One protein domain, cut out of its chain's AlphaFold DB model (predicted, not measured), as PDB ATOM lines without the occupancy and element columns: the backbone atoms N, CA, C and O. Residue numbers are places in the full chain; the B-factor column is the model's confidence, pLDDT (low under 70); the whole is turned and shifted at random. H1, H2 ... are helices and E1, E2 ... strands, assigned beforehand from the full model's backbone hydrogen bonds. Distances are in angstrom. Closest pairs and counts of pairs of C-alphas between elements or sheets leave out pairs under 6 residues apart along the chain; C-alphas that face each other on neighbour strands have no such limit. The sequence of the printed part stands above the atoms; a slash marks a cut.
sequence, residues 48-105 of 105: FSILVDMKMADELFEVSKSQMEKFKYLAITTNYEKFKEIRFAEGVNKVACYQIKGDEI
ATOM      1  N   PHE A  48     -90.034 -99.768 -77.836       83.31
ATOM      2  CA  PHE A  48     -90.120 -98.698 -78.821       83.31
ATOM      3  C   PHE A  48     -90.195 -97.329 -78.158       83.31
ATOM      4  O   PHE A  48     -90.613 -97.163 -77.012       83.31
ATOM      5  N   SER A  49     -89.738 -96.322 -78.897       86.94
ATOM      6  CA  SER A  49     -89.857 -94.914 -78.534       86.94
ATOM      7  C   SER A  49     -90.249 -94.135 -79.780       86.94
ATOM      8  O   SER A  49     -89.489 -94.070 -80.744       86.94
ATOM      9  N   ILE A  50     -91.454 -93.581 -79.774       85.88
ATOM     10  CA  ILE A  50     -92.031 -92.850 -80.901       85.88
ATOM     11  C   ILE A  50     -91.979 -91.369 -80.571       85.88
ATOM     12  O   ILE A  50     -92.510 -90.937 -79.552       85.88
ATOM     13  N   LEU A  51     -91.344 -90.588 -81.439       87.06
ATOM     14  CA  LEU A  51     -91.292 -89.140 -81.303       87.06
ATOM     15  C   LEU A  51     -92.447 -88.510 -82.087       87.06
ATOM     16  O   LEU A  51     -92.544 -88.693 -83.300       87.06
ATOM     17  N   VAL A  52     -93.288 -87.739 -81.409       86.56
ATOM     18  CA  VAL A  52     -94.388 -86.979 -82.013       86.56
ATOM     19  C   VAL A  52     -94.235 -85.489 -81.726       86.56
ATOM     20  O   VAL A  52     -93.680 -85.080 -80.705       86.56
ATOM     21  N   ASP A  53     -94.700 -84.656 -82.657       86.69
ATOM     22  CA  ASP A  53     -94.766 -83.209 -82.454       86.69
ATOM     23  C   ASP A  53     -95.785 -82.880 -81.360       86.69
ATOM     24  O   ASP A  53     -96.853 -83.494 -81.295       86.69
ATOM     25  N   MET A  54     -95.472 -81.901 -80.511       84.94
ATOM     26  CA  MET A  54     -96.318 -81.591 -79.363       84.94
ATOM     27  C   MET A  54     -97.717 -81.095 -79.757       84.94
ATOM     28  O   MET A  54     -98.660 -81.285 -78.997       84.94
ATOM     29  N   LYS A  55     -97.889 -80.528 -80.960       81.50
ATOM     30  CA  LYS A  55     -99.217 -80.164 -81.482       81.50
ATOM     31  C   LYS A  55    -100.089 -81.386 -81.748       81.50
ATOM     32  O   LYS A  55    -101.273 -81.352 -81.461       81.50
ATOM     33  N   MET A  56     -99.501 -82.451 -82.291       81.19
ATOM     34  CA  MET A  56    -100.219 -83.710 -82.513       81.19
ATOM     35  C   MET A  56    -100.422 -84.473 -81.207       81.19
ATOM     36  O   MET A  56    -101.425 -85.153 -81.041       81.19
ATOM     37  N   ALA A  57     -99.477 -84.359 -80.272       80.00
ATOM     38  CA  ALA A  57     -99.616 -84.963 -78.957       80.00
ATOM     39  C   ALA A  57    -100.766 -84.341 -78.150       80.00
ATOM     40  O   ALA A  57    -101.458 -85.071 -77.455       80.00
ATOM     41  N   ASP A  58    -100.996 -83.030 -78.263       80.81
ATOM     42  CA  ASP A  58    -102.118 -82.352 -77.599       80.81
ATOM     43  C   ASP A  58    -103.481 -82.923 -78.029       80.81
ATOM     44  O   ASP A  58    -104.323 -83.210 -77.183       80.81
ATOM     45  N   GLU A  59    -103.653 -83.205 -79.326       78.12
ATOM     46  CA  GLU A  59    -104.869 -83.837 -79.862       78.12
ATOM     47  C   GLU A  59    -105.115 -85.254 -79.312       78.12
ATOM     48  O   GLU A  59    -106.250 -85.726 -79.324       78.12
ATOM     49  N   LEU A  60    -104.063 -85.942 -78.856       72.88
ATOM     50  CA  LEU A  60    -104.114 -87.345 -78.433       72.88
ATOM     51  C   LEU A  60    -104.079 -87.534 -76.910       72.88
ATOM     52  O   LEU A  60    -104.648 -88.499 -76.412       72.88
ATOM     53  N   PHE A  61    -103.394 -86.650 -76.183       75.06
ATOM     54  CA  PHE A  61    -103.041 -86.835 -74.770       75.06
ATOM     55  C   PHE A  61    -103.385 -85.631 -73.879       75.06
ATOM     56  O   PHE A  61    -102.951 -85.607 -72.730       75.06
ATOM     57  N   GLU A  62    -104.125 -84.636 -74.388       75.94
ATOM     58  CA  GLU A  62    -104.538 -83.428 -73.649       75.94
ATOM     59  C   GLU A  62    -103.362 -82.761 -72.911       75.94
ATOM     60  O   GLU A  62    -103.305 -82.646 -71.681       75.94
ATOM     61  N   VAL A  63    -102.358 -82.350 -73.683       79.00
ATOM     62  CA  VAL A  63    -101.087 -81.873 -73.143       79.00
ATOM     63  C   VAL A  63    -101.268 -80.469 -72.568       79.00
ATOM     64  O   VAL A  63    -101.770 -79.548 -73.207       79.00
ATOM     65  N   SER A  64    -100.799 -80.247 -71.340       78.31
ATOM     66  CA  SER A  64    -100.915 -78.923 -70.716       78.31
ATOM     67  C   SER A  64    -100.198 -77.823 -71.525       78.31
ATOM     68  O   SER A  64     -99.082 -78.012 -72.017       78.31
ATOM     69  N   LYS A  65    -100.782 -76.614 -71.587       76.81
ATOM     70  CA  LYS A  65    -100.172 -75.454 -72.279       76.81
ATOM     71  C   LYS A  65     -98.735 -75.164 -71.828       76.81
ATOM     72  O   LYS A  65     -97.886 -74.826 -72.648       76.81
ATOM     73  N   SER A  66     -98.440 -75.349 -70.541       78.50
ATOM     74  CA  SER A  66     -97.092 -75.159 -69.989       78.50
ATOM     75  C   SER A  66     -96.076 -76.171 -70.535       78.50
ATOM     76  O   SER A  66     -94.902 -75.839 -70.708       78.50
ATOM     77  N   GLN A  67     -96.505 -77.398 -70.845       76.19
ATOM     78  CA  GLN A  67     -95.663 -78.395 -71.504       76.19
ATOM     79  C   GLN A  67     -95.447 -78.064 -72.982       76.19
ATOM     80  O   GLN A  67     -94.322 -78.214 -73.452       76.19
ATOM     81  N   MET A  68     -96.456 -77.544 -73.688       76.81
ATOM     82  CA  MET A  68     -96.318 -77.130 -75.094       76.81
ATOM     83  C   MET A  68     -95.330 -75.970 -75.294       76.81
ATOM     84  O   MET A  68     -94.620 -75.921 -76.294       76.81
ATOM     85  N   GLU A  69     -95.250 -75.034 -74.345       81.88
ATOM     86  CA  GLU A  69     -94.287 -73.923 -74.406       81.88
ATOM     87  C   GLU A  69     -92.849 -74.380 -74.110       81.88
ATOM     88  O   GLU A  69     -91.869 -73.826 -74.623       81.88
ATOM     89  N   LYS A  70     -92.709 -75.416 -73.277       83.12
ATOM     90  CA  LYS A  70     -91.415 -75.925 -72.818       83.12
ATOM     91  C   LYS A  70     -90.825 -76.980 -73.755       83.12
ATOM     92  O   LYS A  70     -89.604 -77.009 -73.932       83.12
ATOM     93  N   PHE A  71     -91.665 -77.821 -74.350       84.75
ATOM     94  CA  PHE A  71     -91.270 -78.990 -75.125       84.75
ATOM     95  C   PHE A  71     -91.809 -78.929 -76.553       84.75
ATOM     96  O   PHE A  71     -92.966 -78.604 -76.786       84.75
ATOM     97  N   LYS A  72     -90.951 -79.263 -77.520       85.12
ATOM     98  CA  LYS A  72     -91.310 -79.300 -78.941       85.12
ATOM     99  C   LYS A  72     -91.843 -80.669 -79.361       85.12
ATOM    100  O   LYS A  72     -92.682 -80.753 -80.251       85.12
ATOM    101  N   TYR A  73     -91.353 -81.724 -78.719       88.06
ATOM    102  CA  TYR A  73     -91.697 -83.100 -79.052       88.06
ATOM    103  C   TYR A  73     -92.114 -83.870 -77.804       88.06
ATOM    104  O   TYR A  73     -91.592 -83.605 -76.721       88.06
ATOM    105  N   LEU A  74     -93.015 -84.836 -77.961       87.75
ATOM    106  CA  LEU A  74     -93.329 -85.851 -76.962       87.75
ATOM    107  C   LEU A  74     -92.773 -87.187 -77.448       87.75
ATOM    108  O   LEU A  74     -93.030 -87.597 -78.577       87.75
ATOM    109  N   ALA A  75     -92.003 -87.862 -76.609       88.94
ATOM    110  CA  ALA A  75     -91.621 -89.243 -76.824       88.94
ATOM    111  C   ALA A  75     -92.598 -90.158 -76.096       88.94
ATOM    112  O   ALA A  75     -92.721 -90.077 -74.876       88.94
ATOM    113  N   ILE A  76     -93.261 -91.035 -76.839       87.69
ATOM    114  CA  ILE A  76     -94.107 -92.100 -76.311       87.69
ATOM    115  C   ILE A  76     -93.247 -93.358 -76.247       87.69
ATOM    116  O   ILE A  76     -92.749 -93.807 -77.281       87.69
ATOM    117  N   THR A  77     -93.023 -93.909 -75.057       88.56
ATOM    118  CA  THR A  77     -92.082 -95.021 -74.863       88.56
ATOM    119  C   THR A  77     -92.663 -96.133 -74.004       88.56
ATOM    120  O   THR A  77     -93.366 -95.868 -73.030       88.56
ATOM    121  N   THR A  78     -92.334 -97.381 -74.326       85.94
ATOM    122  CA  THR A  78     -92.605 -98.536 -73.453       85.94
ATOM    123  C   THR A  78     -91.511 -98.735 -72.404       85.94
ATOM    124  O   THR A  78     -91.728 -99.403 -71.396       85.94
ATOM    125  N   ASN A  79     -90.336 -98.125 -72.600       87.62
ATOM    126  CA  ASN A  79     -89.175 -98.308 -71.738       87.62
ATOM    127  C   ASN A  79     -88.461 -96.979 -71.473       87.62
ATOM    128  O   ASN A  79     -87.583 -96.539 -72.221       87.62
ATOM    129  N   TYR A  80     -88.833 -96.357 -70.357       87.12
ATOM    130  CA  TYR A  80     -88.309 -95.055 -69.965       87.12
ATOM    131  C   TYR A  80     -86.798 -95.062 -69.692       87.12
ATOM    132  O   TYR A  80     -86.119 -94.091 -70.021       87.12
ATOM    133  N   GLU A  81     -86.252 -96.144 -69.131       88.56
ATOM    134  CA  GLU A  81     -84.819 -96.214 -68.824       88.56
ATOM    135  C   GLU A  81     -83.979 -96.231 -70.101       88.56
ATOM    136  O   GLU A  81     -83.066 -95.419 -70.237       88.56
ATOM    137  N   LYS A  82     -84.362 -97.043 -71.095       86.00
ATOM    138  CA  LYS A  82     -83.698 -97.027 -72.407       86.00
ATOM    139  C   LYS A  82     -83.867 -95.694 -73.128       86.00
ATOM    140  O   LYS A  82     -82.940 -95.228 -73.784       86.00
ATOM    141  N   PHE A  83     -85.029 -95.051 -73.000       86.94
ATOM    142  CA  PHE A  83     -85.262 -93.746 -73.613       86.94
ATOM    143  C   PHE A  83     -84.291 -92.669 -73.099       86.94
ATOM    144  O   PHE A  83     -83.807 -91.862 -73.890       86.94
ATOM    145  N   LYS A  84     -83.954 -92.664 -71.801       86.12
ATOM    146  CA  LYS A  84     -82.999 -91.694 -71.226       86.12
ATOM    147  C   LYS A  84     -81.602 -91.781 -71.837       86.12
ATOM    148  O   LYS A  84     -80.862 -90.801 -71.799       86.12
ATOM    149  N   GLU A  85     -81.230 -92.942 -72.370       87.69
ATOM    150  CA  GLU A  85     -79.934 -93.156 -73.013       87.69
ATOM    151  C   GLU A  85     -79.883 -92.557 -74.430       87.69
ATOM    152  O   GLU A  85     -78.796 -92.346 -74.977       87.69
ATOM    153  N   ILE A  86     -81.043 -92.234 -75.022       84.56
ATOM    154  CA  ILE A  86     -81.135 -91.654 -76.362       84.56
ATOM    155  C   ILE A  86     -80.602 -90.222 -76.340       84.56
ATOM    156  O   ILE A  86     -81.118 -89.333 -75.661       84.56
ATOM    157  N   ARG A  87     -79.572 -89.981 -77.152       81.94
ATOM    158  CA  ARG A  87     -79.024 -88.642 -77.365       81.94
ATOM    159  C   ARG A  87     -79.699 -87.984 -78.554       81.94
ATOM    160  O   ARG A  87     -79.655 -88.494 -79.671       81.94
ATOM    161  N   PHE A  88     -80.279 -86.821 -78.307       80.81
ATOM    162  CA  PHE A  88     -80.870 -85.988 -79.340       80.81
ATOM    163  C   PHE A  88     -79.827 -85.040 -79.935       80.81
ATOM    164  O   PHE A  88     -78.934 -84.558 -79.239       80.81
ATOM    165  N   ALA A  89     -79.941 -84.784 -81.237       77.75
ATOM    166  CA  ALA A  89     -79.141 -83.765 -81.903       77.75
ATOM    167  C   ALA A  89     -79.516 -82.359 -81.398       77.75
ATOM    168  O   ALA A  89     -80.645 -82.126 -80.945       77.75
ATOM    169  N   GLU A  90     -78.588 -81.405 -81.516       67.50
ATOM    170  CA  GLU A  90     -78.851 -80.004 -81.173       67.50
ATOM    171  C   GLU A  90     -80.116 -79.489 -81.884       67.50
ATOM    172  O   GLU A  90     -80.314 -79.682 -83.081       67.50
ATOM    173  N   GLY A  91     -81.013 -78.865 -81.112       65.50
ATOM    174  CA  GLY A  91     -82.327 -78.404 -81.582       65.50
ATOM    175  C   GLY A  91     -83.488 -79.379 -81.345       65.50
ATOM    176  O   GLY A  91     -84.645 -78.959 -81.411       65.50
ATOM    177  N   VAL A  92     -83.214 -80.642 -80.993       67.44
ATOM    178  CA  VAL A  92     -84.236 -81.638 -80.612       67.44
ATOM    179  C   VAL A  92     -84.341 -81.802 -79.089       67.44
ATOM    180  O   VAL A  92     -85.307 -82.370 -78.612       67.44
ATOM    181  N   ASN A  93     -83.451 -81.187 -78.301       65.94
ATOM    182  CA  ASN A  93     -83.318 -81.335 -76.834       65.94
ATOM    183  C   ASN A  93     -84.547 -80.965 -75.973       65.94
ATOM    184  O   ASN A  93     -84.500 -81.057 -74.749       65.94
ATOM    185  N   LYS A  94     -85.647 -80.525 -76.582       79.56
ATOM    186  CA  LYS A  94     -86.906 -80.195 -75.910       79.56
ATOM    187  C   LYS A  94     -87.920 -81.322 -76.109       79.56
ATOM    188  O   LYS A  94     -88.968 -81.104 -76.717       79.56
ATOM    189  N   VAL A  95     -87.591 -82.512 -75.608       85.31
ATOM    190  CA  VAL A  95     -88.465 -83.694 -75.659       85.31
ATOM    191  C   VAL A  95     -89.073 -83.944 -74.279       85.31
ATOM    192  O   VAL A  95     -88.342 -84.126 -73.308       85.31
ATOM    193  N   ALA A  96     -90.400 -83.928 -74.181       85.75
ATOM    194  CA  ALA A  96     -91.113 -84.483 -73.033       85.75
ATOM    195  C   ALA A  96     -91.244 -85.998 -73.207       85.75
ATOM    196  O   ALA A  96     -91.187 -86.495 -74.328       85.75
ATOM    197  N   CYS A  97     -91.458 -86.738 -72.126       87.69
ATOM    198  CA  CYS A  97     -91.614 -88.187 -72.189       87.69
ATOM    199  C   CYS A  97     -92.966 -88.606 -71.615       87.69
ATOM    200  O   CYS A  97     -93.342 -88.146 -70.538       87.69
ATOM    201  N   TYR A  98     -93.640 -89.515 -72.313       86.00
ATOM    202  CA  TYR A  98     -94.822 -90.236 -71.871       86.00
ATOM    203  C   TYR A  98     -94.507 -91.732 -71.888       86.00
ATOM    204  O   TYR A  98     -94.187 -92.290 -72.937       86.00
ATOM    205  N   GLN A  99     -94.541 -92.371 -70.722       86.06
ATOM    206  CA  GLN A  99     -94.311 -93.807 -70.621       86.06
ATOM    207  C   GLN A  99     -95.650 -94.540 -70.645       86.06
ATOM    208  O   GLN A  99     -96.465 -94.314 -69.755       86.06
ATOM    209  N   ILE A 100     -95.828 -95.447 -71.605       80.31
ATOM    210  CA  ILE A 100     -96.966 -96.369 -71.638       80.31
ATOM    211  C   ILE A 100     -96.692 -97.487 -70.633       80.31
ATOM    212  O   ILE A 100     -95.643 -98.134 -70.703       80.31
ATOM    213  N   LYS A 101     -97.620 -97.715 -69.700       72.00
ATOM    214  CA  LYS A 101     -97.475 -98.759 -68.665       72.00
ATOM    215  C   LYS A 101     -98.246-100.042 -68.968       72.00
ATOM    216  O   LYS A 101     -98.018-101.043 -68.301       72.00
ATOM    217  N   GLY A 102     -99.098-100.034 -69.993       61.91
ATOM    218  CA  GLY A 102     -99.896-101.197 -70.401       61.91
ATOM    219  C   GLY A 102    -101.202-101.370 -69.617       61.91
ATOM    220  O   GLY A 102    -102.054-102.137 -70.046       61.91
ATOM    221  N   ASP A 103    -101.394-100.604 -68.540       60.84
ATOM    222  CA  ASP A 103    -102.622-100.574 -67.728       60.84
ATOM    223  C   ASP A 103    -103.691 -99.609 -68.290       60.84
ATOM    224  O   ASP A 103    -104.716 -99.362 -67.661       60.84
ATOM    225  N   GLU A 104    -103.418 -98.996 -69.444       54.44
ATOM    226  CA  GLU A 104    -104.154 -97.854 -70.009       54.44
ATOM    227  C   GLU A 104    -105.147 -98.264 -71.118       54.44
ATOM    228  O   GLU A 104    -105.569 -97.413 -71.902       54.44
ATOM    229  N   ILE A 105    -105.501 -99.555 -71.202       41.38
ATOM    230  CA  ILE A 105    -106.446-100.125 -72.185       41.38
ATOM    231  C   ILE A 105    -107.809-100.388 -71.541       41.38
ATOM    232  O   ILE A 105    -107.840-101.044 -70.476       41.38
TER     233      ILE A 105
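AT A GLANCE: This is residues 48 to 105 of the 105 residues of an uncharacterized protein of Clostridium beijerinckii (UniProt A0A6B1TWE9). A small three-stranded sheet, E1, E2 and E3, makes the middle of this domain, with helix H1 over one face and the short helix H3 over the opposite face; H2 only grazes the sheet. From H3 a loop of residues 85 to 94 swings out on H3's side and comes back to E3, and a tail of residues 100 to 105 follows E3. The printed part has 58 residues with three named helices and three named strands, in the order E1 H1 H2 E2 H3 E3; the class is mixed, helices and strands. The sheet is mixed, in the order E1, E2, E3, with E1 and E2 antiparallel and E2 and E3 parallel. The whole is compact, with a radius of gyration of the C-alphas of 11.4 A, and only just flat, with spans of 30 by 26 by 15 A.

IN THESE COORDINATES: Find C-alpha 49 at (-89.857, -94.914, -78.534); from there E1 runs through residues 49 to 53, 13.3 A long. H1 follows directly, residues 54 to 61, 9.7 A. Next come H2, residues 65 to 70, 8.8 A, and E2, residues 73 to 77, 12.6 A, which begins at C-alpha 73 at (-91.697, -83.100, -79.052). H3 takes residues 80 to 84, 6.4 A. E3, residues 95 to 99, is 12.7 A long and ends at C-alpha 99 at (-94.311, -93.807, -70.621).

HOW THE PARTS SIT: Begin at E2, the inner strand. E1 is its antiparallel neighbour at 155 degrees; look at N 50 and O 76, 2.8 A apart and within hydrogen-bond range. E3 is its parallel neighbour at 26 degrees, with N 96 and O 73 within hydrogen-bond range at 2.8 A. H1 is on the sheet at a height of 10.0 A, over E2, and runs along the strands at 17 degrees to E2 on the local plane; the closest C-alphas of H1 and E2 are those of Met 54 and Tyr 73, 4.9 A. H3 is on the opposite face at a height of 8.6 A, only just over E2, on which 3 of its 5 C-alphas fall. E2, H3 and E3 form a strand-helix-strand unit, two parallel neighbour strands with a helix between, and its crossover is right-handed. H2 only grazes the sheet with its residues 67 to 70. H1 and H2 are close but not clearly touching, at a steep tilt of 39 degrees, opposite ways; their closest C-alphas are those of Met 54 and Met 68, 6.2 A. H3 is apart from H1 and from H2. Every O i to N i+4 pair is within hydrogen-bond range in H2 and H3, against 2 of 4 in H1.

THE WHOLE: The two C-alphas farthest apart are those of Glu 90 and Ile 105, 35.3 A. The printed part has no cut and ends at residue 105, the chain's last. No link is long: H3 to E3, 10 residues, is short, and the others are tight. The mean pLDDT of the printed part is 79.9; residues 90 to 93 and 102 to 105 are under 70.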